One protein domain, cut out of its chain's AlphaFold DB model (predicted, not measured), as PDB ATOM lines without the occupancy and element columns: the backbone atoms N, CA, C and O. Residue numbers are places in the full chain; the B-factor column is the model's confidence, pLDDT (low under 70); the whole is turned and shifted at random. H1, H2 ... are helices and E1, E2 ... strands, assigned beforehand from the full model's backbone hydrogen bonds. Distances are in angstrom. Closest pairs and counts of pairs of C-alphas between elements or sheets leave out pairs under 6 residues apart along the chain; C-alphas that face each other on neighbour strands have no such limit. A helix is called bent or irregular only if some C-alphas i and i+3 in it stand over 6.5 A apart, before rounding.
ATOM      1  N   TYR A  41     100.616 138.383 146.261       91.31
ATOM      2  CA  TYR A  41     101.557 137.550 145.517       91.31
ATOM      3  C   TYR A  41     101.922 138.188 144.169       91.31
ATOM      4  O   TYR A  41     103.095 138.412 143.893       91.31
ATOM      5  N   LEU A  42     100.929 138.549 143.350       90.12
ATOM      6  CA  LEU A  42     101.162 139.117 142.015       90.12
ATOM      7  C   LEU A  42     101.854 140.485 142.066       90.12
ATOM      8  O   LEU A  42     102.729 140.758 141.253       90.12
ATOM      9  N   LYS A  43     101.502 141.329 143.041       89.62
ATOM     10  CA  LYS A  43     102.120 142.646 143.244       89.62
ATOM     11  C   LYS A  43     103.602 142.545 143.612       89.62
ATOM     12  O   LYS A  43     104.356 143.470 143.344       89.62
ATOM     13  N   ALA A  44     104.017 141.453 144.247       90.38
ATOM     14  CA  ALA A  44     105.398 141.275 144.666       90.38
ATOM     15  C   ALA A  44     106.332 140.856 143.513       90.38
ATOM     16  O   ALA A  44     107.546 140.930 143.682       90.38
ATOM     17  N   VAL A  45     105.790 140.461 142.355       89.25
ATOM     18  CA  VAL A  45     106.558 140.145 141.142       89.25
ATOM     19  C   VAL A  45     106.890 141.432 140.393       89.25
ATOM     20  O   VAL A  45     106.027 142.288 140.234       89.25
ATOM     21  N   GLY A  46     108.121 141.575 139.899       88.00
ATOM     22  CA  GLY A  46     108.525 142.717 139.070       88.00
ATOM     23  C   GLY A  46     109.965 143.155 139.312       88.00
ATOM     24  O   GLY A  46     110.725 142.490 140.017       88.00
ATOM     25  N   ASN A  47     110.351 144.300 138.747       86.94
ATOM     26  CA  ASN A  47     111.691 144.849 138.962       86.94
ATOM     27  C   ASN A  47     111.866 145.303 140.416       86.94
ATOM     28  O   ASN A  47     111.028 146.045 140.930       86.94
ATOM     29  N   VAL A  48     112.966 144.920 141.060       89.31
ATOM     30  CA  VAL A  48     113.237 145.276 142.462       89.31
ATOM     31  C   VAL A  48     114.220 146.435 142.512       89.31
ATOM     32  O   VAL A  48     115.188 146.445 141.762       89.31
ATOM     33  N   LYS A  49     114.019 147.406 143.402       87.88
ATOM     34  CA  LYS A  49     115.050 148.409 143.711       87.88
ATOM     35  C   LYS A  49     115.862 147.933 144.908       87.88
ATOM     36  O   LYS A  49     115.286 147.539 145.921       87.88
ATOM     37  N   ASP A  50     117.184 147.951 144.794       83.56
ATOM     38  CA  ASP A  50     118.046 147.651 145.934       83.56
ATOM     39  C   ASP A  50     118.086 148.810 146.949       83.56
ATOM     40  O   ASP A  50     117.504 149.878 146.740       83.56
ATOM     41  N   LYS A  51     118.795 148.614 148.069       83.00
ATOM     42  CA  LYS A  51     118.930 149.635 149.124       83.00
ATOM     43  C   LYS A  51     119.671 150.900 148.665       83.00
ATOM     44  O   LYS A  51     119.568 151.922 149.331       83.00
ATOM     45  N   THR A  52     120.401 150.842 147.549       84.31
ATOM     46  CA  THR A  52     121.074 151.996 146.929       84.31
ATOM     47  C   THR A  52     120.181 152.718 145.914       84.31
ATOM     48  O   THR A  52     120.557 153.768 145.399       84.31
ATOM     49  N   LEU A  63     107.599 133.782 127.668       81.94
ATOM     50  CA  LEU A  63     106.141 133.686 127.564       81.94
ATOM     51  C   LEU A  63     105.746 132.314 126.992       81.94
ATOM     52  O   LEU A  63     106.430 131.816 126.097       81.94
ATOM     53  N   PRO A  64     104.652 131.692 127.464       85.88
ATOM     54  CA  PRO A  64     104.245 130.369 127.007       85.88
ATOM     55  C   PRO A  64     103.490 130.450 125.667       85.88
ATOM     56  O   PRO A  64     102.282 130.247 125.610       85.88
ATOM     57  N   THR A  65     104.183 130.791 124.582       86.00
ATOM     58  CA  THR A  65     103.587 130.952 123.238       86.00
ATOM     59  C   THR A  65     103.886 129.787 122.293       86.00
ATOM     60  O   THR A  65     103.511 129.821 121.123       86.00
ATOM     61  N   THR A  66     104.591 128.762 122.766       91.31
ATOM     62  CA  THR A  66     104.975 127.602 121.960       91.31
ATOM     63  C   THR A  66     103.797 126.645 121.807       91.31
ATOM     64  O   THR A  66     103.040 126.411 122.752       91.31
ATOM     65  N   ALA A  67     103.662 126.061 120.614       91.44
ATOM     66  CA  ALA A  67     102.683 125.018 120.347       91.44
ATOM     67  C   ALA A  67     103.240 123.618 120.658       91.44
ATOM     68  O   ALA A  67     104.310 123.261 120.173       91.44
ATOM     69  N   ALA A  68     102.491 122.807 121.403       92.25
ATOM     70  CA  ALA A  68     102.736 121.387 121.632       92.25
ATOM     71  C   ALA A  68     101.560 120.581 121.067       92.25
ATOM     72  O   ALA A  68     100.400 120.845 121.390       92.25
ATOM     73  N   GLN A  69     101.844 119.616 120.185       90.56
ATOM     74  CA  GLN A  69     100.824 118.797 119.507       90.56
ATOM     75  C   GLN A  69      99.690 119.634 118.866       90.56
ATOM     76  O   GLN A  69      98.516 119.297 118.991       90.56
ATOM     77  N   ASN A  70     100.041 120.739 118.194       88.62
ATOM     78  CA  ASN A  70      99.132 121.717 117.561       88.62
ATOM     79  C   ASN A  70      98.303 122.610 118.504       88.62
ATOM     80  O   ASN A  70      97.494 123.402 118.029       88.62
ATOM     81  N   PHE A  71      98.524 122.555 119.818       90.12
ATOM     82  CA  PHE A  71      97.879 123.453 120.776       90.12
ATOM     83  C   PHE A  71      98.891 124.413 121.383       90.12
ATOM     84  O   PHE A  71     100.010 124.015 121.677       90.12
ATOM     85  N   GLY A  72      98.513 125.677 121.556       92.25
ATOM     86  CA  GLY A  72      99.403 126.698 122.100       92.25
ATOM     87  C   GLY A  72      99.412 126.784 123.620       92.25
ATOM     88  O   GLY A  72      98.811 125.957 124.306       92.25
ATOM     89  N   GLY A  73     100.050 127.832 124.143       92.69
ATOM     90  CA  GLY A  73     100.051 128.118 125.577       92.69
ATOM     91  C   GLY A  73     101.144 127.403 126.377       92.69
ATOM     92  O   GLY A  73     100.978 127.275 127.592       92.69
ATOM     93  N   TYR A  74     102.224 126.921 125.744       94.75
ATOM     94  CA  TYR A  74     103.330 126.213 126.407       94.75
ATOM     95  C   TYR A  74     104.664 126.950 126.298       94.75
ATOM     96  O   TYR A  74     104.879 127.754 125.394       94.75
ATOM     97  N   TYR A  75     105.602 126.647 127.196       92.75
ATOM     98  CA  TYR A  75     106.964 127.187 127.127       92.75
ATOM     99  C   TYR A  75     107.835 126.485 126.074       92.75
ATOM    100  O   TYR A  75     108.795 127.060 125.571       92.75
ATOM    101  N   SER A  76     107.496 125.251 125.710       93.56
ATOM    102  CA  SER A  76     108.248 124.387 124.801       93.56
ATOM    103  C   SER A  76     107.322 123.361 124.140       93.56
ATOM    104  O   SER A  76     106.223 123.108 124.627       93.56
ATOM    105  N   GLN A  77     107.767 122.749 123.039       94.25
ATOM    106  CA  GLN A  77     107.008 121.689 122.353       94.25
ATOM    107  C   GLN A  77     106.943 120.394 123.178       94.25
ATOM    108  O   GLN A  77     105.964 119.658 123.116       94.25
ATOM    109  N   LEU A  78     107.998 120.136 123.953       95.50
ATOM    110  CA  LEU A  78     108.140 119.009 124.865       95.50
ATOM    111  C   LEU A  78     108.871 119.485 126.126       95.50
ATOM    112  O   LEU A  78     109.731 120.370 126.053       95.50
ATOM    113  N   MET A  79     108.523 118.932 127.284       95.44
ATOM    114  CA  MET A  79     109.233 119.192 128.533       95.44
ATOM    115  C   MET A  79     110.542 118.396 128.573       95.44
ATOM    116  O   MET A  79     110.547 117.181 128.387       95.44
ATOM    117  N   THR A  80     111.648 119.091 128.831       94.31
ATOM    118  CA  THR A  80     113.009 118.536 128.850       94.31
ATOM    119  C   THR A  80     113.777 119.037 130.071       94.31
ATOM    120  O   THR A  80     113.302 119.904 130.809       94.31
ATOM    121  N   GLU A  81     115.006 118.559 130.249       92.75
ATOM    122  CA  GLU A  81     115.972 119.026 131.248       92.75
ATOM    123  C   GLU A  81     116.267 120.530 131.169       92.75
ATOM    124  O   GLU A  81     116.779 121.103 132.123       92.75
ATOM    125  N   HIS A  82     115.939 121.198 130.059       91.88
ATOM    126  CA  HIS A  82     116.144 122.637 129.895       91.88
ATOM    127  C   HIS A  82     114.905 123.475 130.220       91.88
ATOM    128  O   HIS A  82     115.043 124.659 130.520       91.88
ATOM    129  N   SER A  83     113.708 122.883 130.168       92.19
ATOM    130  CA  SER A  83     112.433 123.607 130.277       92.19
ATOM    131  C   SER A  83     111.581 123.211 131.481       92.19
ATOM    132  O   SER A  83     110.668 123.953 131.836       92.19
ATOM    133  N   HIS A  84     111.866 122.083 132.141       93.31
ATOM    134  CA  HIS A  84     111.047 121.570 133.244       93.31
ATOM    135  C   HIS A  84     110.836 122.578 134.384       93.31
ATOM    136  O   HIS A  84     109.726 122.711 134.896       93.31
ATOM    137  N   ASN A  85     111.860 123.372 134.710       91.62
ATOM    138  CA  ASN A  85     111.778 124.387 135.757       91.62
ATOM    139  C   ASN A  85     110.688 125.453 135.491       91.62
ATOM    140  O   ASN A  85     110.104 125.966 136.443       91.62
ATOM    141  N   LEU A  86     110.358 125.752 134.225       91.44
ATOM    142  CA  LEU A  86     109.284 126.679 133.856       91.44
ATOM    143  C   LEU A  86     107.929 126.088 134.236       91.44
ATOM    144  O   LEU A  86     107.108 126.784 134.825       91.44
ATOM    145  N   TYR A  87     107.741 124.796 133.973       93.38
ATOM    146  CA  TYR A  87     106.505 124.080 134.263       93.38
ATOM    147  C   TYR A  87     106.342 123.678 135.730       93.38
ATOM    148  O   TYR A  87     105.253 123.282 136.120       93.38
ATOM    149  N   GLU A  88     107.383 123.766 136.551       91.38
ATOM    150  CA  GLU A  88     107.301 123.527 137.998       91.38
ATOM    151  C   GLU A  88     107.003 124.806 138.796       91.38
ATOM    152  O   GLU A  88     106.557 124.735 139.940       91.38
ATOM    153  N   GLU A  89     107.301 125.979 138.230       87.12
ATOM    154  CA  GLU A  89     107.342 127.252 138.968       87.12
ATOM    155  C   GLU A  89     106.359 128.292 138.446       87.12
ATOM    156  O   GLU A  89     105.838 129.084 139.232       87.12
ATOM    157  N   ILE A  90     106.101 128.316 137.135       87.31
ATOM    158  CA  ILE A  90     105.180 129.275 136.531       87.31
ATOM    159  C   ILE A  90     103.957 128.522 136.002       87.31
ATOM    160  O   ILE A  90     104.100 127.623 135.171       87.31
ATOM    161  N   PRO A  91     102.739 128.891 136.439       86.81
ATOM    162  CA  PRO A  91     101.517 128.372 135.847       86.81
ATOM    163  C   PRO A  91     101.495 128.577 134.328       86.81
ATOM    164  O   PRO A  91     101.666 129.688 133.828       86.81
ATOM    165  N   CYS A  92     101.246 127.493 133.598       91.25
ATOM    166  CA  CYS A  92     101.257 127.475 132.142       91.25
ATOM    167  C   CYS A  92      99.822 127.383 131.606       91.25
ATOM    168  O   CYS A  92      99.104 126.437 131.940       91.25
ATOM    169  N   LEU A  93      99.402 128.322 130.751       91.50
ATOM    170  CA  LEU A  93      98.022 128.363 130.238       91.50
ATOM    171  C   LEU A  93      97.629 127.080 129.487       91.50
ATOM    172  O   LEU A  93      96.510 126.603 129.645       91.50
ATOM    173  N   GLY A  94      98.555 126.480 128.736       94.12
ATOM    174  CA  GLY A  94      98.354 125.201 128.053       94.12
ATOM    175  C   GLY A  94      98.070 124.038 128.999       94.12
ATOM    176  O   GLY A  94      97.156 123.263 128.745       94.12
ATOM    177  N   ILE A  95      98.770 123.954 130.135       94.31
ATOM    178  CA  ILE A  95      98.523 122.912 131.150       94.31
ATOM    179  C   ILE A  95      97.143 123.098 131.790       94.31
ATOM    180  O   ILE A  95      96.399 122.131 131.967       94.31
ATOM    181  N   VAL A  96      96.779 124.343 132.107       91.44
ATOM    182  CA  VAL A  96      95.459 124.662 132.669       91.44
ATOM    183  C   VAL A  96      94.356 124.310 131.669       91.44
ATOM    184  O   VAL A  96      93.391 123.641 132.032       91.44
ATOM    185  N   ALA A  97      94.515 124.690 130.401       93.25
ATOM    186  CA  ALA A  97      93.564 124.360 129.346       93.25
ATOM    187  C   ALA A  97      93.407 122.844 129.166       93.25
ATOM    188  O   ALA A  97      92.281 122.348 129.144       93.25
ATOM    189  N   ASP A  98      94.514 122.099 129.118       93.62
ATOM    190  CA  ASP A  98      94.495 120.637 129.004       93.62
ATOM    191  C   ASP A  98      93.793 119.966 130.185       93.62
ATOM    192  O   ASP A  98      93.162 118.926 130.013       93.62
ATOM    193  N   THR A  99      93.858 120.578 131.369       91.69
ATOM    194  CA  THR A  99      93.154 120.109 132.569       91.69
ATOM    195  C   THR A  99      91.650 120.391 132.497       91.69
ATOM    196  O   THR A  99      90.853 119.575 132.953       91.69
ATOM    197  N   LEU A 100      91.238 121.516 131.902       91.88
ATOM    198  CA  LEU A 100      89.827 121.907 131.786       91.88
ATOM    199  C   LEU A 100      89.079 121.163 130.671       91.88
ATOM    200  O   LEU A 100      87.908 120.826 130.845       91.88
ATOM    201  N   MET A 101      89.731 120.897 129.535       93.00
ATOM    202  CA  MET A 101      89.085 120.307 128.352       93.00
ATOM    203  C   MET A 101      88.359 118.974 128.644       93.00
ATOM    204  O   MET A 101      87.182 118.866 128.296       93.00
ATOM    205  N   PRO A 102      88.952 117.974 129.334       92.00
ATOM    206  CA  PRO A 102      88.257 116.728 129.674       92.00
ATOM    207  C   PRO A 102      86.972 116.932 130.486       92.00
ATOM    208  O   PRO A 102      86.006 116.193 130.304       92.00
ATOM    209  N   ILE A 103      86.952 117.941 131.363       91.94
ATOM    210  CA  ILE A 103      85.821 118.257 132.247       91.94
ATOM    211  C   ILE A 103      84.650 118.844 131.448       91.94
ATOM    212  O   ILE A 103      83.492 118.636 131.803       91.94
ATOM    213  N   ALA A 104      84.939 119.537 130.344       92.50
ATOM    214  CA  ALA A 104      83.927 120.066 129.433       92.50
ATOM    215  C   ALA A 104      83.244 118.983 128.572       92.50
ATOM    216  O   ALA A 104      82.232 119.257 127.923       92.50
ATOM    217  N   GLY A 105      83.793 117.761 128.542       88.19
ATOM    218  CA  GLY A 105      83.260 116.633 127.781       88.19
ATOM    219  C   GLY A 105      81.970 116.044 128.354       88.19
ATOM    220  O   GLY A 105      81.512 116.429 129.425       88.19
ATOM    221  N   ALA A 106      81.383 115.079 127.637       84.62
ATOM    222  CA  ALA A 106      80.111 114.437 127.995       84.62
ATOM    223  C   ALA A 106      80.225 113.369 129.103       84.62
ATOM    224  O   ALA A 106      79.223 113.010 129.719       84.62
ATOM    225  N   ASN A 107      81.431 112.855 129.357       86.50
ATOM    226  CA  ASN A 107      81.641 111.726 130.261       86.50
ATOM    227  C   ASN A 107      81.408 112.124 131.722       86.50
ATOM    228  O   ASN A 107      81.985 113.097 132.208       86.50
ATOM    229  N   GLN A 108      80.626 111.318 132.446       86.25
ATOM    230  CA  GLN A 108      80.373 111.533 133.874       86.25
ATOM    231  C   GLN A 108      81.657 111.448 134.710       86.25
ATOM    232  O   GLN A 108      81.826 112.205 135.663       86.25
ATOM    233  N   GLN A 109      82.572 110.558 134.324       90.38
ATOM    234  CA  GLN A 109      83.938 110.527 134.825       90.38
ATOM    235  C   GLN A 109      84.866 111.033 133.713       90.38
ATOM    236  O   GLN A 109      85.070 110.317 132.727       90.38
ATOM    237  N   PRO A 110      85.410 112.258 133.826       89.94
ATOM    238  CA  PRO A 110      86.345 112.777 132.841       89.94
ATOM    239  C   PRO A 110      87.572 111.862 132.702       89.94
ATOM    240  O   PRO A 110      88.068 111.334 133.711       89.94
ATOM    241  N   PRO A 111      88.086 111.668 131.474       88.75
ATOM    242  CA  PRO A 111      89.356 110.983 131.286       88.75
ATOM    243  C   PRO A 111      90.497 111.792 131.915       88.75
ATOM    244  O   PRO A 111      90.358 112.986 132.202       88.75
ATOM    245  N   LEU A 112      91.645 111.141 132.109       87.75
ATOM    246  CA  LEU A 112      92.860 111.837 132.525       87.75
ATOM    247  C   LEU A 112      93.214 112.940 131.511       87.75
ATOM    248  O   LEU A 112      93.165 112.689 130.303       87.75
ATOM    249  N   PRO A 113      93.582 114.148 131.978       89.81
ATOM    250  CA  PRO A 113      94.077 115.198 131.101       89.81
ATOM    251  C   PRO A 113      95.280 114.737 130.280       89.81
ATOM    252  O   PRO A 113      96.275 114.265 130.829       89.81
ATOM    253  N   ASN A 114      95.209 114.919 128.960       90.94
ATOM    254  CA  ASN A 114      96.375 114.770 128.098       90.94
ATOM    255  C   ASN A 114      97.209 116.052 128.170       90.94
ATOM    256  O   ASN A 114      96.916 117.021 127.467       90.94
ATOM    257  N   ILE A 115      98.228 116.052 129.028       94.69
ATOM    258  CA  ILE A 115      99.174 117.161 129.142       94.69
ATOM    259  C   ILE A 115     100.219 117.040 128.030       94.69
ATOM    260  O   ILE A 115     101.161 116.255 128.117       94.69
ATOM    261  N   ARG A 116     100.068 117.850 126.981       94.50
ATOM    262  CA  ARG A 116     100.750 117.647 125.684       94.50
ATOM    263  C   ARG A 116     102.273 117.763 125.704       94.50
ATOM    264  O   ARG A 116     102.930 117.258 124.797       94.50
ATOM    265  N   VAL A 117     102.821 118.430 126.716       95.38
ATOM    266  CA  VAL A 117     104.269 118.615 126.900       95.38
ATOM    267  C   VAL A 117     104.928 117.471 127.667       95.38
ATOM    268  O   VAL A 117     106.155 117.425 127.741       95.38
ATOM    269  N   VAL A 118     104.145 116.559 128.249       95.62
ATOM    270  CA  VAL A 118     104.676 115.397 128.967       95.62
ATOM    271  C   VAL A 118     105.250 114.402 127.951       95.62
ATOM    272  O   VAL A 118     104.550 114.038 127.003       95.62
ATOM    273  N   PRO A 119     106.508 113.949 128.119       93.56
ATOM    274  CA  PRO A 119     107.097 112.954 127.229       93.56
ATOM    275  C   PRO A 119     106.305 111.642 127.207       93.56
ATOM    276  O   PRO A 119     105.717 111.236 128.211       93.56
ATOM    277  N   ALA A 120     106.322 110.953 126.066       90.31
ATOM    278  CA  ALA A 120     105.651 109.665 125.919       90.31
ATOM    279  C   ALA A 120     106.135 108.656 126.978       90.31
ATOM    280  O   ALA A 120     107.324 108.585 127.285       90.31
ATOM    281  N   GLY A 121     105.205 107.884 127.546       89.12
ATOM    282  CA  GLY A 121     105.504 106.911 128.603       89.12
ATOM    283  C   GLY A 121     105.748 107.518 129.991       89.12
ATOM    284  O   GLY A 121     106.079 106.780 130.919       89.12
ATOM    285  N   ARG A 122     105.578 108.836 130.159       93.56
ATOM    286  CA  ARG A 122     105.650 109.526 131.454       93.56
ATOM    287  C   ARG A 122     104.263 109.967 131.908       93.56
ATOM    288  O   ARG A 122     103.375 110.212 131.096       93.56
ATOM    289  N   VAL A 123     104.109 110.113 133.219       92.94
ATOM    290  CA  VAL A 123     102.880 110.594 133.861       92.94
ATOM    291  C   VAL A 123     103.209 111.870 134.625       92.94
ATOM    292  O   VAL A 123     104.229 111.926 135.307       92.94
ATOM    293  N   ALA A 124     102.384 112.909 134.483       94.44
ATOM    294  CA  ALA A 124     102.544 114.149 135.240       94.44
ATOM    295  C   ALA A 124     102.140 113.967 136.706       94.44
ATOM    296  O   ALA A 124     101.160 113.293 137.011       94.44
ATOM    297  N   THR A 125     102.841 114.650 137.608       93.00
ATOM    298  CA  THR A 125     102.488 114.732 139.029       93.00
ATOM    299  C   THR A 125     101.959 116.117 139.366       93.00
ATOM    300  O   THR A 125     102.102 117.077 138.610       93.00
ATOM    301  N   THR A 126     101.404 116.268 140.565       91.00
ATOM    302  CA  THR A 126     100.929 117.568 141.069       91.00
ATOM    303  C   THR A 126     102.052 118.569 141.402       91.00
ATOM    304  O   THR A 126     101.776 119.617 141.993       91.00
ATOM    305  N   ASN A 127     103.313 118.251 141.089       93.00
ATOM    306  CA  ASN A 127     104.411 119.222 141.076       93.00
ATOM    307  C   ASN A 127     104.493 119.985 139.746       93.00
ATOM    308  O   ASN A 127     105.155 121.017 139.676       93.00
ATOM    309  N   LEU A 128     103.793 119.512 138.713       94.00
ATOM    310  CA  LEU A 128     103.583 120.259 137.485       94.00
ATOM    311  C   LEU A 128     102.594 121.411 137.749       94.00
ATOM    312  O   LEU A 128     101.428 121.194 138.091       94.00
ATOM    313  N   ALA A 129     103.055 122.649 137.609       89.88
ATOM    314  CA  ALA A 129     102.299 123.852 137.919       89.88
ATOM    315  C   ALA A 129     101.036 123.959 137.052       89.88
ATOM    316  O   ALA A 129     101.084 123.988 135.822       89.88
ATOM    317  N   GLY A 130      99.885 124.051 137.721       84.69
ATOM    318  CA  GLY A 130      98.573 124.107 137.074       84.69
ATOM    319  C   GLY A 130      97.929 122.743 136.817       84.69
ATOM    320  O   GLY A 130      96.758 122.714 136.449       84.69
ATOM    321  N   PHE A 131      98.627 121.627 137.060       91.06
ATOM    322  CA  PHE A 131      98.042 120.291 136.976       91.06
ATOM    323  C   PHE A 131      97.539 119.818 138.345       91.06
ATOM    324  O   PHE A 131      98.291 119.730 139.316       91.06
ATOM    325  N   LEU A 132      96.246 119.495 138.414       82.25
ATOM    326  CA  LEU A 132      95.572 119.075 139.649       82.25
ATOM    327  C   LEU A 132      95.274 117.568 139.702       82.25
ATOM    328  O   LEU A 132      94.651 117.109 140.656       82.25
ATOM    329  N   GLY A 133      95.734 116.792 138.716       85.12
ATOM    330  CA  GLY A 133      95.439 115.364 138.613       85.12
ATOM    331  C   GLY A 133      94.123 115.070 137.891       85.12
ATOM    332  O   GLY A 133      93.599 115.895 137.136       85.12
ATOM    333  N   GLN A 134      93.589 113.864 138.108       81.44
ATOM    334  CA  GLN A 134      92.290 113.487 137.565       81.44
ATOM    335  C   GLN A 134      91.191 114.321 138.223       81.44
ATOM    336  O   GLN A 134      91.084 114.385 139.448       81.44
ATOM    337  N   SER A 135      90.338 114.926 137.402       78.25
ATOM    338  CA  SER A 135      89.115 115.532 137.917       78.25
ATOM    339  C   SER A 135      88.179 114.439 138.430       78.25
ATOM    340  O   SER A 135      88.045 113.384 137.810       78.25
ATOM    341  N   GLY A 136      87.546 114.682 139.579       78.69
ATOM    342  CA  GLY A 136      86.507 113.796 140.109       78.69
ATOM    343  C   GLY A 136      85.273 113.739 139.200       78.69
ATOM    344  O   GLY A 136      85.305 114.195 138.055       78.69
ATOM    345  N   GLN A 137      84.165 113.210 139.723       83.81
ATOM    346  CA  GLN A 137      82.908 113.174 138.973       83.81
ATOM    347  C   GLN A 137      82.549 114.562 138.434       83.81
ATOM    348  O   GLN A 137      82.559 115.562 139.162       83.81
ATOM    349  N   ARG A 138      82.245 114.608 137.138       85.06
ATOM    350  CA  ARG A 138      81.901 115.833 136.430       85.06
ATOM    351  C   ARG A 138      80.606 116.397 137.000       85.06
ATOM    352  O   ARG A 138      79.589 115.708 137.056       85.06
ATOM    353  N   LYS A 139      80.640 117.681 137.345       89.19
ATOM    354  CA  LYS A 139      79.437 118.457 137.633       89.19
ATOM    355  C   LYS A 139      78.901 119.070 136.342       89.19
ATOM    356  O   LYS A 139      79.663 119.691 135.598       89.19
ATOM    357  N   GLU A 140      77.620 118.868 136.061       90.50
ATOM    358  CA  GLU A 140      77.008 119.259 134.787       90.50
ATOM    359  C   GLU A 140      77.074 120.774 134.560       90.50
ATOM    360  O   GLU A 140      77.406 121.224 133.463       90.50
ATOM    361  N   GLU A 141      76.889 121.565 135.616       92.38
ATOM    362  CA  GLU A 141      76.973 123.022 135.565       92.38
ATOM    363  C   GLU A 141      78.358 123.527 135.130       92.38
ATOM    364  O   GLU A 141      78.455 124.535 134.430       92.38
ATOM    365  N   ILE A 142      79.430 122.803 135.477       90.44
ATOM    366  CA  ILE A 142      80.796 123.146 135.058       90.44
ATOM    367  C   ILE A 142      80.955 122.887 133.562       90.44
ATOM    368  O   ILE A 142      81.517 123.720 132.853       90.44
ATOM    369  N   ALA A 143      80.437 121.763 133.061       92.75
ATOM    370  CA  ALA A 143      80.494 121.451 131.640       92.75
ATOM    371  C   ALA A 143      79.685 122.460 130.812       92.75
ATOM    372  O   ALA A 143      80.182 122.952 129.800       92.75
ATOM    373  N   ILE A 144      78.475 122.822 131.250       94.31
ATOM    374  CA  ILE A 144      77.652 123.847 130.589       94.31
ATOM    375  C   ILE A 144      78.396 125.187 130.553       94.31
ATOM    376  O   ILE A 144      78.484 125.816 129.496       94.31
ATOM    377  N   LEU A 145      78.983 125.600 131.682       95.25
ATOM    378  CA  LEU A 145      79.752 126.837 131.766       95.25
ATOM    379  C   LEU A 145      80.942 126.828 130.799       95.25
ATOM    380  O   LEU A 145      81.070 127.750 129.997       95.25
ATOM    381  N   LEU A 146      81.781 125.789 130.826       95.50
ATOM    382  CA  LEU A 146      82.946 125.678 129.940       95.50
ATOM    383  C   LEU A 146      82.535 125.703 128.460       95.50
ATOM    384  O   LEU A 146      83.110 126.464 127.678       95.50
ATOM    385  N   ASN A 147      81.482 124.971 128.089       95.75
ATOM    386  CA  ASN A 147      80.968 124.972 126.719       95.75
ATOM    387  C   ASN A 147      80.459 126.363 126.292       95.75
ATOM    388  O   ASN A 147      80.726 126.790 125.169       95.75
ATOM    389  N   SER A 148      79.819 127.131 127.187       96.12
ATOM    390  CA  SER A 148      79.387 128.518 126.906       96.12
ATOM    391  C   SER A 148      80.548 129.499 126.643       96.12
ATOM    392  O   SER A 148      80.365 130.559 126.028       96.12
ATOM    393  N   LEU A 149      81.753 129.131 127.093       96.56
ATOM    394  CA  LEU A 149      83.011 129.854 126.894       96.56
ATOM    395  C   LEU A 149      83.806 129.339 125.681       96.56
ATOM    396  O   LEU A 149      84.921 129.809 125.447       96.56
ATOM    397  N   GLY A 150      83.251 128.388 124.921       95.81
ATOM    398  CA  GLY A 150      83.906 127.772 123.766       95.81
ATOM    399  C   GLY A 150      84.991 126.758 124.138       95.81
ATOM    400  O   GLY A 150      85.901 126.512 123.347       95.81
ATOM    401  N   ILE A 151      84.935 126.192 125.347       95.94
ATOM    402  CA  ILE A 151      85.852 125.146 125.815       95.94
ATOM    403  C   ILE A 151      85.107 123.814 125.786       95.94
ATOM    404  O   ILE A 151      84.089 123.660 126.453       95.94
ATOM    405  N   THR A 152      85.629 122.856 125.028       94.38
ATOM    406  CA  THR A 152      85.060 121.514 124.852       94.38
ATOM    407  C   THR A 152      86.126 120.446 125.119       94.38
ATOM    408  O   THR A 152      87.288 120.753 125.392       94.38
ATOM    409  N   ALA A 153      85.759 119.168 124.995       91.75
ATOM    410  CA  ALA A 153      86.710 118.060 125.109       91.75
ATOM    411  C   ALA A 153      87.852 118.103 124.078       91.75
ATOM    412  O   ALA A 153      88.916 117.532 124.314       91.75
ATOM    413  N   THR A 154      87.645 118.761 122.934       91.56
ATOM    414  CA  THR A 154      88.572 118.729 121.790       91.56
ATOM    415  C   THR A 154      89.003 120.110 121.308       91.56
ATOM    416  O   THR A 154      89.995 120.212 120.589       91.56
ATOM    417  N   ALA A 155      88.326 121.176 121.740       92.38
ATOM    418  CA  ALA A 155      88.630 122.548 121.363       92.38
ATOM    419  C   ALA A 155      88.705 123.466 122.588       92.38
ATOM    420  O   ALA A 155      88.068 123.237 123.613       92.38
ATOM    421  N   PHE A 156      89.479 124.537 122.463       94.31
ATOM    422  CA  PHE A 156      89.535 125.611 123.445       94.31
ATOM    423  C   PHE A 156      89.558 126.914 122.664       94.31
ATOM    424  O   PHE A 156      90.514 127.173 121.938       94.31
ATOM    425  N   GLN A 157      88.497 127.704 122.768       93.56
ATOM    426  CA  GLN A 157      88.454 129.006 122.123       93.56
ATOM    427  C   GLN A 157      89.490 129.941 122.760       93.56
ATOM    428  O   GLN A 157      89.539 130.090 123.982       93.56
ATOM    429  N   GLU A 158      90.299 130.583 121.921       90.94
ATOM    430  CA  GLU A 158      91.359 131.505 122.328       90.94
ATOM    431  C   GLU A 158      91.083 132.895 121.747       90.94
ATOM    432  O   GLU A 158      90.573 133.023 120.635       90.94
ATOM    433  N   ASN A 159      91.421 133.945 122.490       89.56
ATOM    434  CA  ASN A 159      91.382 135.318 121.990       89.56
ATOM    435  C   ASN A 159      92.569 135.640 121.079       89.56
ATOM    436  O   ASN A 159      92.431 136.435 120.156       89.56
ATOM    437  N   VAL A 160      93.724 135.033 121.357       85.19
ATOM    438  CA  VAL A 160      94.942 135.148 120.556       85.19
ATOM    439  C   VAL A 160      95.403 133.738 120.229       85.19
ATOM    440  O   VAL A 160      95.613 132.936 121.141       85.19
ATOM    441  N   ASN A 161      95.546 133.434 118.942       83.69
ATOM    442  CA  ASN A 161      95.899 132.092 118.485       83.69
ATOM    443  C   ASN A 161      97.197 131.592 119.132       83.69
ATOM    444  O   ASN A 161      98.187 132.319 119.208       83.69
ATOM    445  N   HIS A 162      97.193 130.322 119.526       83.44
ATOM    446  CA  HIS A 162      98.313 129.609 120.135       83.44
ATOM    447  C   HIS A 162      98.752 130.130 121.515       83.44
ATOM    448  O   HIS A 162      99.880 129.876 121.943       83.44
ATOM    449  N   THR A 163      97.868 130.792 122.258       87.00
ATOM    450  CA  THR A 163      98.185 131.297 123.608       87.00
ATOM    451  C   THR A 163      97.377 130.637 124.711       87.00
ATOM    452  O   THR A 163      97.759 130.741 125.875       87.00
ATOM    453  N   ARG A 164      96.255 129.982 124.374       91.81
ATOM    454  CA  ARG A 164      95.254 129.500 125.346       91.81
ATOM    455  C   ARG A 164      94.672 130.611 126.226       91.81
ATOM    456  O   ARG A 164      94.044 130.339 127.247       91.81
ATOM    457  N   LEU A 165      94.848 131.872 125.830       90.88
ATOM    458  CA  LEU A 165      94.249 133.005 126.513       90.88
ATOM    459  C   LEU A 165      92.760 133.063 126.174       90.88
ATOM    460  O   LEU A 165      92.394 133.298 125.026       90.88
ATOM    461  N   ASN A 166      91.904 132.889 127.180       93.12
ATOM    462  CA  ASN A 166      90.459 133.075 127.067       93.12
ATOM    463  C   ASN A 166      90.000 134.117 128.098       93.12
ATOM    464  O   ASN A 166      89.824 133.838 129.281       93.12
ATOM    465  N   THR A 167      89.832 135.350 127.639       91.75
ATOM    466  CA  THR A 167      89.402 136.512 128.429       91.75
ATOM    467  C   THR A 167      87.995 136.354 128.991       91.75
ATOM    468  O   THR A 167      87.734 136.857 130.077       91.75
ATOM    469  N   ARG A 168      87.102 135.611 128.320       93.44
ATOM    470  CA  ARG A 168      85.767 135.313 128.864       93.44
ATOM    471  C   ARG A 168      85.877 134.398 130.081       93.44
ATOM    472  O   ARG A 168      85.235 134.672 131.085       93.44
ATOM    473  N   LEU A 169      86.741 133.381 130.028       94.50
ATOM    474  CA  LEU A 169      87.059 132.545 131.187       94.50
ATOM    475  C   LEU A 169      87.683 133.373 132.320       94.50
ATOM    476  O   LEU A 169      87.258 133.242 133.466       94.50
ATOM    477  N   LEU A 170      88.645 134.251 132.011       92.94
ATOM    478  CA  LEU A 170      89.233 135.152 133.010       92.94
ATOM    479  C   LEU A 170      88.177 136.064 133.648       92.94
ATOM    480  O   LEU A 170      88.177 136.225 134.867       92.94
ATOM    481  N   GLN A 171      87.248 136.602 132.853       94.50
ATOM    482  CA  GLN A 171      86.141 137.415 133.352       94.50
ATOM    483  C   GLN A 171      85.215 136.598 134.254       94.50
ATOM    484  O   GLN A 171      84.934 137.033 135.362       94.50
ATOM    485  N   THR A 172      84.820 135.387 133.853       95.38
ATOM    486  CA  THR A 172      84.009 134.489 134.691       95.38
ATOM    487  C   THR A 172      84.675 134.209 136.042       95.38
ATOM    488  O   THR A 172      84.011 134.248 137.078       95.38
ATOM    489  N   VAL A 173      85.986 133.947 136.058       94.12
ATOM    490  CA  VAL A 173      86.741 133.709 137.300       94.12
ATOM    491  C   VAL A 173      86.840 134.982 138.146       94.12
ATOM    492  O   VAL A 173      86.660 134.927 139.362       94.12
ATOM    493  N   SER A 174      87.081 136.132 137.515       95.62
ATOM    494  CA  SER A 174      87.074 137.448 138.162       95.62
ATOM    495  C   SER A 174      85.719 137.736 138.819       95.62
ATOM    496  O   SER A 174      85.654 138.065 140.003       95.62
ATOM    497  N   ASP A 175      84.618 137.536 138.101       95.69
ATOM    498  CA  ASP A 175      83.267 137.748 138.623       95.69
ATOM    499  C   ASP A 175      82.962 136.791 139.777       95.69
ATOM    500  O   ASP A 175      82.423 137.207 140.804       95.69
ATOM    501  N   TYR A 176      83.393 135.529 139.675       94.50
ATOM    502  CA  TYR A 176      83.313 134.586 140.787       94.50
ATOM    503  C   TYR A 176      84.076 135.096 142.018       94.50
ATOM    504  O   TYR A 176      83.523 135.115 143.122       94.50
ATOM    505  N   PHE A 177      85.310 135.582 141.851       95.25
ATOM    506  CA  PHE A 177      86.078 136.160 142.953       95.25
ATOM    507  C   PHE A 177      85.417 137.398 143.559       95.25
ATOM    508  O   PHE A 177      85.493 137.570 144.776       95.25
ATOM    509  N   ALA A 178      84.720 138.214 142.766       94.81
ATOM    510  CA  ALA A 178      83.973 139.369 143.260       94.81
ATOM    511  C   ALA A 178      82.877 138.982 144.268       94.81
ATOM    512  O   ALA A 178      82.598 139.741 145.197       94.81
ATOM    513  N   THR A 179      82.294 137.786 144.130       93.25
ATOM    514  CA  THR A 179      81.291 137.263 145.077       93.25
ATOM    515  C   THR A 179      81.900 136.721 146.376       93.25
ATOM    516  O   THR A 179      81.176 136.448 147.337       93.25
ATOM    517  N   SER A 180      83.230 136.578 146.448       88.56
ATOM    518  CA  SER A 180      83.905 135.982 147.599       88.56
ATOM    519  C   SER A 180      83.771 136.839 148.861       88.56
ATOM    520  O   SER A 180      84.224 137.985 148.952       88.56
ATOM    521  N   GLN A 181      83.204 136.233 149.903       91.12
ATOM    522  CA  GLN A 181      83.101 136.844 151.228       91.12
ATOM    523  C   GLN A 181      84.286 136.508 152.140       91.12
ATOM    524  O   GLN A 181      84.407 137.096 153.210       91.12
ATOM    525  N   THR A 182      85.178 135.604 151.731       92.81
ATOM    526  CA  THR A 182      86.289 135.145 152.577       92.81
ATOM    527  C   THR A 182      87.387 136.196 152.696       92.81
ATOM    528  O   THR A 182      87.837 136.504 153.797       92.81
ATOM    529  N   PHE A 183      87.807 136.775 151.571       94.50
ATOM    530  CA  PHE A 183      88.919 137.726 151.512       94.50
ATOM    531  C   PHE A 183      88.443 139.090 151.031       94.50
ATOM    532  O   PHE A 183      87.412 139.206 150.364       94.50
ATOM    533  N   LYS A 184      89.203 140.145 151.351       94.62
ATOM    534  CA  LYS A 184      89.088 141.410 150.617       94.62
ATOM    535  C   LYS A 184      89.369 141.140 149.134       94.62
ATOM    536  O   LYS A 184      90.249 140.346 148.808       94.62
ATOM    537  N   VAL A 185      88.599 141.779 148.262       95.38
ATOM    538  CA  VAL A 185      88.767 141.704 146.809       95.38
ATOM    539  C   VAL A 185      89.319 143.044 146.351       95.38
ATOM    540  O   VAL A 185      88.753 144.087 146.680       95.38
ATOM    541  N   GLU A 186      90.438 143.009 145.642       94.12
ATOM    542  CA  GLU A 186      91.063 144.183 145.044       94.12
ATOM    543  C   GLU A 186      90.627 144.276 143.579       94.12
ATOM    544  O   GLU A 186      90.602 143.264 142.876       94.12
ATOM    545  N   LYS A 187      90.295 145.486 143.120       93.94
ATOM    546  CA  LYS A 187      90.084 145.771 141.697       93.94
ATOM    547  C   LYS A 187      91.398 146.225 141.091       93.94
ATOM    548  O   LYS A 187      91.972 147.215 141.545       93.94
ATOM    549  N   VAL A 188      91.888 145.487 140.104       91.06
ATOM    550  CA  VAL A 188      93.259 145.635 139.621       91.06
ATOM    551  C   VAL A 188      93.280 145.770 138.108       91.06
ATOM    552  O   VAL A 188      92.778 144.905 137.395       91.06
ATOM    553  N   LYS A 189      93.910 146.841 137.620       88.38
ATOM    554  CA  LYS A 189      94.262 146.991 136.204       88.38
ATOM    555  C   LYS A 189      95.543 146.228 135.914       88.38
ATOM    556  O   LYS A 189      96.477 146.282 136.714       88.38
ATOM    557  N   HIS A 190      95.619 145.583 134.752       81.44
ATOM    558  CA  HIS A 190      96.818 144.842 134.349       81.44
ATOM    559  C   HIS A 190      98.081 145.722 134.367       81.44
ATOM    560  O   HIS A 190      99.117 145.307 134.873       81.44
ATOM    561  N   SER A 191      97.973 146.975 133.911       79.19
ATOM    562  CA  SER A 191      99.079 147.945 133.894       79.19
ATOM    563  C   SER A 191      99.622 148.329 135.276       79.19
ATOM    564  O   SER A 191     100.725 148.861 135.368       79.19
ATOM    565  N   ALA A 192      98.873 148.065 136.352       75.88
ATOM    566  CA  ALA A 192      99.300 148.327 137.724       75.88
ATOM    567  C   ALA A 192     100.046 147.141 138.368       75.88
ATOM    568  O   ALA A 192     100.533 147.269 139.492       75.88
ATOM    569  N   LEU A 193     100.123 145.992 137.689       79.31
ATOM    570  CA  LEU A 193     100.844 144.805 138.148       79.31
ATOM    571  C   LEU A 193     102.225 144.712 137.486       79.31
ATOM    572  O   LEU A 193     102.439 145.198 136.379       79.31
TER     573      LEU A 193
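AT A GLANCE: This is residues 41 to 52 and 63 to 193 of the 315 residues of an uncharacterized protein of Eumeta variegata (UniProt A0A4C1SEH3). With little regular structure, this domain is a core of loops round H2, with the small antiparallel hairpin E1 and E2 by its first half and H3 at its last residues; residues 47 to 52 and 179 to 184 stick out. The printed part has 143 residues, 51 in named elements, mixed in class, ordered E1 E2 H1 H2 H3 H4 E3. It is compact, radius of gyration of the C-alphas 16.7 A, spanning 57 by 41 by 28 A.

IN THESE COORDINATES: E1, residues 66 to 68, begins at C-alpha 66 (104.975, 127.602, 121.960); E2 is 71 to 74. H1 is 84 to 89, H2 93 to 104, 16.4 A, H3 140 to 148, H4 167 to 178, 16.0 A. E3, 185 to 189, ends at C-alpha 189 (94.262, 146.991, 136.204).

HOW THE PARTS SIT: In the hairpin, N 66 and O 74 are 2.8 A apart, within hydrogen-bond range. The closest C-alphas of E2 and H2, Gly 73 and Gly 94, are 4.2 A apart. H2 touches H3 with residues 103 to 104 alone, C-alphas of Ala 104 and Ala 143 closest at 4.3 A, a steep tilt of 56 degrees, opposite ways. H3 and H4 are near each other, with 5 pairs of C-alphas within 10 A. H1 touches no helix; E3 pairs with no named strand. H2 is only just irregular, C-alphas 99 and 102 being 6.6 A apart, with 6 of 8 O i to N i+4 pairs within hydrogen-bond range; H1, H3 and H4 have every pair.

THE WHOLE: The C-alphas farthest apart, Thr 52 and Gln 108, are 58.9 A apart. Residues 53 to 62 are not printed; C-alphas 52 and 63 are 30.5 A apart. The links H2 to H3 and H3 to H4 are long. No printed residue has pLDDT under 70.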